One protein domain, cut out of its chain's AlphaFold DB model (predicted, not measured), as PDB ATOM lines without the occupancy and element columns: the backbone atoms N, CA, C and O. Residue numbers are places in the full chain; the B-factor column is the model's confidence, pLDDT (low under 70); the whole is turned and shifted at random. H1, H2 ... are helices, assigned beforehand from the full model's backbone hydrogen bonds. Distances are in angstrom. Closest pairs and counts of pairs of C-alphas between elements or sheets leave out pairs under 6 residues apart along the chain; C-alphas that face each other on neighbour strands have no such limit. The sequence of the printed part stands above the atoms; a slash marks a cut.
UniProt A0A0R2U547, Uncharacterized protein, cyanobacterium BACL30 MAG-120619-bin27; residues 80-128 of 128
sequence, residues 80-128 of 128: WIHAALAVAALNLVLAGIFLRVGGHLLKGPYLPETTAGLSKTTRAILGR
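What this domain is: This is residues 80 to 128 of the 128 residues of an uncharacterized protein of cyanobacterium BACL30 MAG-120619-bin27 (UniProt A0A0R2U547). The long helix H1 is one arm of an open, flat V, and the shorter helix H2 is the other, folding partway back beyond the turn at residues 106 to 111. The space between the two arms is empty. The printed part has 49 residues, with two named helices in the order H1, H2, no named strand, and the class all helix. It is extended, with a radius of gyration of the C-alphas of 17.6 A and spans of 51 by 26 by 8 A.

Where its parts are: Find C-alpha 80 at (193.436, 268.362, 147.518); from there H1, residues 80 to 105, runs 37.3 A to C-alpha 105 at (200.768, 231.823, 146.931). H2, residues 112 to 126, runs 20.7 A and ends with C-alpha 126 at (194.634, 234.922, 169.145).

How they stand to each other: H1 and H2 are apart, with no C-alpha of the one within 8 A of the other. Six residues make the short link between them. In H1 and H2 every O i to N i+4 pair is within hydrogen-bond range.

The domain as a whole: Look at Trp 80 and Glu 113, whose C-alphas are the two farthest apart, at 52.0 A. The printed part has no cut. The model's pLDDT is under 70 at residue 110 and residues 127 to 128.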
ATOM      1  N   TRP A  80     192.884 269.271 146.505       94.44
ATOM      2  CA  TRP A  80     193.436 268.362 147.518       94.44
ATOM      3  C   TRP A  80     192.607 267.088 147.718       94.44
ATOM      4  O   TRP A  80     193.168 266.000 147.806       94.44
ATOM      5  N   ILE A  81     191.276 267.211 147.728       97.00
ATOM      6  CA  ILE A  81     190.365 266.070 147.892       97.00
ATOM      7  C   ILE A  81     190.460 265.123 146.692       97.00
ATOM      8  O   ILE A  81     190.604 263.919 146.882       97.00
ATOM      9  N   HIS A  82     190.417 265.642 145.462       96.50
ATOM     10  CA  HIS A  82     190.496 264.799 144.267       96.50
ATOM     11  C   HIS A  82     191.866 264.125 144.140       96.50
ATOM     12  O   HIS A  82     191.930 262.945 143.799       96.50
ATOM     13  N   ALA A  83     192.953 264.836 144.459       96.88
ATOM     14  CA  ALA A  83     194.293 264.260 144.440       96.88
ATOM     15  C   ALA A  83     194.445 263.139 145.483       96.88
ATOM     16  O   ALA A  83     194.934 262.057 145.163       96.88
ATOM     17  N   ALA A  84     193.955 263.362 146.707       96.88
ATOM     18  CA  ALA A  84     193.956 262.350 147.760       96.88
ATOM     19  C   ALA A  84     193.101 261.127 147.390       96.88
ATOM     20  O   ALA A  84     193.536 259.995 147.592       96.88
ATOM     21  N   LEU A  85     191.917 261.334 146.800       97.62
ATOM     22  CA  LEU A  85     191.061 260.240 146.330       97.62
ATOM     23  C   LEU A  85     191.722 259.426 145.214       97.62
ATOM     24  O   LEU A  85     191.605 258.203 145.216       97.62
ATOM     25  N   ALA A  86     192.442 260.070 144.294       96.44
ATOM     26  CA  ALA A  86     193.171 259.373 143.237       96.44
ATOM     27  C   ALA A  86     194.287 258.478 143.804       96.44
ATOM     28  O   ALA A  86     194.390 257.310 143.425       96.44
ATOM     29  N   VAL A  87     195.075 258.987 144.758       97.31
ATOM     30  CA  VAL A  87     196.112 258.196 145.444       97.31
ATOM     31  C   VAL A  87     195.487 257.058 146.261       97.31
ATOM     32  O   VAL A  87     195.946 255.919 146.185       97.31
ATOM     33  N   ALA A  88     194.390 257.318 146.977       97.44
ATOM     34  CA  ALA A  88     193.675 256.294 147.739       97.44
ATOM     35  C   ALA A  88     193.113 255.180 146.840       97.44
ATOM     36  O   ALA A  88     193.225 253.999 147.173       97.44
ATOM     37  N   ALA A  89     192.546 255.536 145.684       97.69
ATOM     38  CA  ALA A  89     192.053 254.571 144.708       97.69
ATOM     39  C   ALA A  89     193.191 253.705 144.147       97.69
ATOM     40  O   ALA A  89     193.045 252.484 144.063       97.69
ATOM     41  N   LEU A  90     194.340 254.312 143.825       97.00
ATOM     42  CA  LEU A  90     195.532 253.581 143.394       97.00
ATOM     43  C   LEU A  90     195.986 252.575 144.463       97.00
ATOM     44  O   LEU A  90     196.168 251.394 144.161       97.00
ATOM     45  N   ASN A  91     196.091 253.015 145.717       97.50
ATOM     46  CA  ASN A  91     196.480 252.158 146.835       97.50
ATOM     47  C   ASN A  91     195.498 251.009 147.070       97.50
ATOM     48  O   ASN A  91     195.925 249.884 147.327       97.50
ATOM     49  N   LEU A  92     194.195 251.251 146.924       98.00
ATOM     50  CA  LEU A  92     193.183 250.204 147.041       98.00
ATOM     51  C   LEU A  92     193.352 249.124 145.962       98.00
ATOM     52  O   LEU A  92     193.269 247.931 146.263       98.00
ATOM     53  N   VAL A  93     193.630 249.527 144.720       98.19
ATOM     54  CA  VAL A  93     193.890 248.593 143.614       98.19
ATOM     55  C   VAL A  93     195.159 247.781 143.876       98.19
ATOM     56  O   VAL A  93     195.122 246.551 143.783       98.19
ATOM     57  N   LEU A  94     196.260 248.433 144.259       96.69
ATOM     58  CA  LEU A  94     197.521 247.753 144.580       96.69
ATOM     59  C   LEU A  94     197.353 246.775 145.750       96.69
ATOM     60  O   LEU A  94     197.785 245.624 145.655       96.69
ATOM     61  N   ALA A  95     196.665 247.190 146.816       96.62
ATOM     62  CA  ALA A  95     196.350 246.330 147.951       96.62
ATOM     63  C   ALA A  95     195.527 245.109 147.516       96.62
ATOM     64  O   ALA A  95     195.850 243.981 147.891       96.62
ATOM     65  N   GLY A  96     194.513 245.307 146.669       96.94
ATOM     66  CA  GLY A  96     193.726 244.215 146.095       96.94
ATOM     67  C   GLY A  96     194.587 243.207 145.324       96.94
ATOM     68  O   GLY A  96     194.438 241.997 145.518       96.94
ATOM     69  N   ILE A  97     195.529 243.685 144.504       97.50
ATOM     70  CA  ILE A  97     196.466 242.832 143.756       97.50
ATOM     71  C   ILE A  97     197.376 242.055 144.713       97.50
ATOM     72  O   ILE A  97     197.487 240.833 144.587       97.50
ATOM     73  N   PHE A  98     197.987 242.718 145.698       95.38
ATOM     74  CA  PHE A  98     198.870 242.063 146.667       95.38
ATOM     75  C   PHE A  98     198.141 241.006 147.495       95.38
ATOM     76  O   PHE A  98     198.655 239.899 147.654       95.38
ATOM     77  N   LEU A  99     196.919 241.293 147.950       95.31
ATOM     78  CA  LEU A  99     196.094 240.318 148.664       95.31
ATOM     79  C   LEU A  99     195.711 239.135 147.773       95.31
ATOM     80  O   LEU A  99     195.730 237.989 148.225       95.31
ATOM     81  N   ARG A 100     195.395 239.380 146.497       94.69
ATOM     82  CA  ARG A 100     195.037 238.315 145.555       94.69
ATOM     83  C   ARG A 100     196.222 237.401 145.256       94.69
ATOM     84  O   ARG A 100     196.067 236.182 145.313       94.69
ATOM     85  N   VAL A 101     197.383 237.981 144.952       95.19
ATOM     86  CA  VAL A 101     198.610 237.239 144.634       95.19
ATOM     87  C   VAL A 101     199.137 236.530 145.877       95.19
ATOM     88  O   VAL A 101     199.333 235.317 145.844       95.19
ATOM     89  N   GLY A 102     199.281 237.239 146.998       90.31
ATOM     90  CA  GLY A 102     199.727 236.656 148.264       90.31
ATOM     91  C   GLY A 102     198.796 235.544 148.743       90.31
ATOM     92  O   GLY A 102     199.247 234.450 149.073       90.31
ATOM     93  N   GLY A 103     197.481 235.765 148.673       90.44
ATOM     94  CA  GLY A 103     196.488 234.744 148.993       90.44
ATOM     95  C   GLY A 103     196.527 233.534 148.055       90.44
ATOM     96  O   GLY A 103     196.202 232.434 148.486       90.44
ATOM     97  N   HIS A 104     196.929 233.696 146.792       90.50
ATOM     98  CA  HIS A 104     197.136 232.568 145.881       90.50
ATOM     99  C   HIS A 104     198.399 231.774 146.237       90.50
ATOM    100  O   HIS A 104     198.352 230.548 146.289       90.50
ATOM    101  N   LEU A 105     199.506 232.459 146.535       87.25
ATOM    102  CA  LEU A 105     200.768 231.823 146.931       87.25
ATOM    103  C   LEU A 105     200.635 231.035 148.246       87.25
ATOM    104  O   LEU A 105     201.250 229.985 148.400       87.25
ATOM    105  N   LEU A 106     199.780 231.496 149.164       84.44
ATOM    106  CA  LEU A 106     199.531 230.843 150.455       84.44
ATOM    107  C   LEU A 106     198.573 229.637 150.396       84.44
ATOM    108  O   LEU A 106     198.368 228.992 151.425       84.44
ATOM    109  N   LYS A 107     197.977 229.313 149.240       78.94
ATOM    110  CA  LYS A 107     197.019 228.195 149.086       78.94
ATOM    111  C   LYS A 107     197.661 226.821 148.848       78.94
ATOM    112  O   LYS A 107     196.932 225.853 148.642       78.94
ATOM    113  N   GLY A 108     198.990 226.715 148.846       72.12
ATOM    114  CA  GLY A 108     199.679 225.434 148.655       72.12
ATOM    115  C   GLY A 108     199.371 224.412 149.767       72.12
ATOM    116  O   GLY A 108     199.068 224.808 150.894       72.12
ATOM    117  N   PRO A 109     199.443 223.096 149.480       71.62
ATOM    118  CA  PRO A 109     199.265 222.060 150.493       71.62
ATOM    119  C   PRO A 109     200.409 222.130 151.514       71.62
ATOM    120  O   PRO A 109     201.552 221.794 151.215       71.62
ATOM    121  N   TYR A 110     200.103 222.588 152.727       67.44
ATOM    122  CA  TYR A 110     201.043 222.554 153.846       67.44
ATOM    123  C   TYR A 110     201.226 221.112 154.332       67.44
ATOM    124  O   TYR A 110     200.269 220.333 154.340       67.44
ATOM    125  N   LEU A 111     202.429 220.756 154.797       77.88
ATOM    126  CA  LEU A 111     202.606 219.488 155.506       77.88
ATOM    127  C   LEU A 111     201.731 219.474 156.777       77.88
ATOM    128  O   LEU A 111     201.588 220.518 157.427       77.88
ATOM    129  N   PRO A 112     201.184 218.311 157.183       73.12
ATOM    130  CA  PRO A 112     200.358 218.197 158.387       73.12
ATOM    131  C   PRO A 112     201.050 218.764 159.637       73.12
ATOM    132  O   PRO A 112     200.432 219.472 160.434       73.12
ATOM    133  N   GLU A 113     202.361 218.556 159.757       73.25
ATOM    134  CA  GLU A 113     203.185 219.096 160.845       73.25
ATOM    135  C   GLU A 113     203.220 220.634 160.852       73.25
ATOM    136  O   GLU A 113     203.100 221.258 161.907       73.25
ATOM    137  N   THR A 114     203.287 221.265 159.674       76.56
ATOM    138  CA  THR A 114     203.248 222.727 159.526       76.56
ATOM    139  C   THR A 114     201.874 223.286 159.883       76.56
ATOM    140  O   THR A 114     201.791 224.317 160.548       76.56
ATOM    141  N   THR A 115     200.787 222.598 159.516       76.75
ATOM    142  CA  THR A 115     199.431 223.031 159.896       76.75
ATOM    143  C   THR A 115     199.191 222.958 161.402       76.75
ATOM    144  O   THR A 115     198.606 223.881 161.971       76.75
ATOM    145  N   ALA A 116     199.693 221.913 162.065       75.75
ATOM    146  CA  ALA A 116     199.587 221.763 163.513       75.75
ATOM    147  C   ALA A 116     200.424 222.821 164.251       75.75
ATOM    148  O   ALA A 116     199.943 223.435 165.207       75.75
ATOM    149  N   GLY A 117     201.645 223.084 163.769       77.62
ATOM    150  CA  GLY A 117     202.513 224.145 164.281       77.62
ATOM    151  C   GLY A 117     201.883 225.530 164.139       77.62
ATOM    152  O   GLY A 117     201.745 226.237 165.138       77.62
ATOM    153  N   LEU A 118     201.416 225.874 162.932       77.12
ATOM    154  CA  LEU A 118     200.717 227.132 162.657       77.12
ATOM    155  C   LEU A 118     199.478 227.277 163.537       77.12
ATOM    156  O   LEU A 118     199.343 228.292 164.210       77.12
ATOM    157  N   SER A 119     198.627 226.248 163.614       78.19
ATOM    158  CA  SER A 119     197.425 226.264 164.454       78.19
ATOM    159  C   SER A 119     197.755 226.547 165.920       78.19
ATOM    160  O   SER A 119     197.115 227.402 166.529       78.19
ATOM    161  N   LYS A 120     198.798 225.908 166.470       79.69
ATOM    162  CA  LYS A 120     199.240 226.123 167.854       79.69
ATOM    163  C   LYS A 120     199.736 227.553 168.082       79.69
ATOM    164  O   LYS A 120     199.356 228.171 169.075       79.69
ATOM    165  N   THR A 121     200.535 228.102 167.165       78.69
ATOM    166  CA  THR A 121     201.022 229.491 167.263       78.69
ATOM    167  C   THR A 121     199.923 230.527 167.038       78.69
ATOM    168  O   THR A 121     199.851 231.508 167.771       78.69
ATOM    169  N   THR A 122     199.017 230.305 166.085       79.88
ATOM    170  CA  THR A 122     197.882 231.199 165.828       79.88
ATOM    171  C   THR A 122     196.926 231.202 167.013       79.88
ATOM    172  O   THR A 122     196.503 232.272 167.433       79.88
ATOM    173  N   ARG A 123     196.637 230.034 167.601       81.50
ATOM    174  CA  ARG A 123     195.865 229.897 168.845       81.50
ATOM    175  C   ARG A 123     196.509 230.656 170.003       81.50
ATOM    176  O   ARG A 123     195.817 231.384 170.705       81.50
ATOM    177  N   ALA A 124     197.828 230.535 170.161       82.81
ATOM    178  CA  ALA A 124     198.570 231.247 171.198       82.81
ATOM    179  C   ALA A 124     198.516 232.777 171.028       82.81
ATOM    180  O   ALA A 124     198.410 233.490 172.020       82.81
ATOM    181  N   ILE A 125     198.545 233.283 169.790       77.25
ATOM    182  CA  ILE A 125     198.477 234.726 169.506       77.25
ATOM    183  C   ILE A 125     197.038 235.261 169.587       77.25
ATOM    184  O   ILE A 125     196.827 236.367 170.072       77.25
ATOM    185  N   LEU A 126     196.041 234.498 169.128       81.94
ATOM    186  CA  LEU A 126     194.634 234.922 169.145       81.94
ATOM    187  C   LEU A 126     193.896 234.627 170.461       81.94
ATOM    188  O   LEU A 126     192.735 235.013 170.581       81.94
ATOM    189  N   GLY A 127     194.523 233.941 171.420       68.12
ATOM    190  CA  GLY A 127     193.935 233.663 172.734       68.12
ATOM    191  C   GLY A 127     192.751 232.684 172.729       68.12
ATOM    192  O   GLY A 127     191.925 232.748 173.636       68.12
ATOM    193  N   ARG A 128     192.646 231.805 171.718       58.16
ATOM    194  CA  ARG A 128     191.560 230.809 171.569       58.16
ATOM    195  C   ARG A 128     192.036 229.410 171.194       58.16
ATOM    196  O   ARG A 128     192.396 229.180 170.012       58.16
TER     197      ARG A 128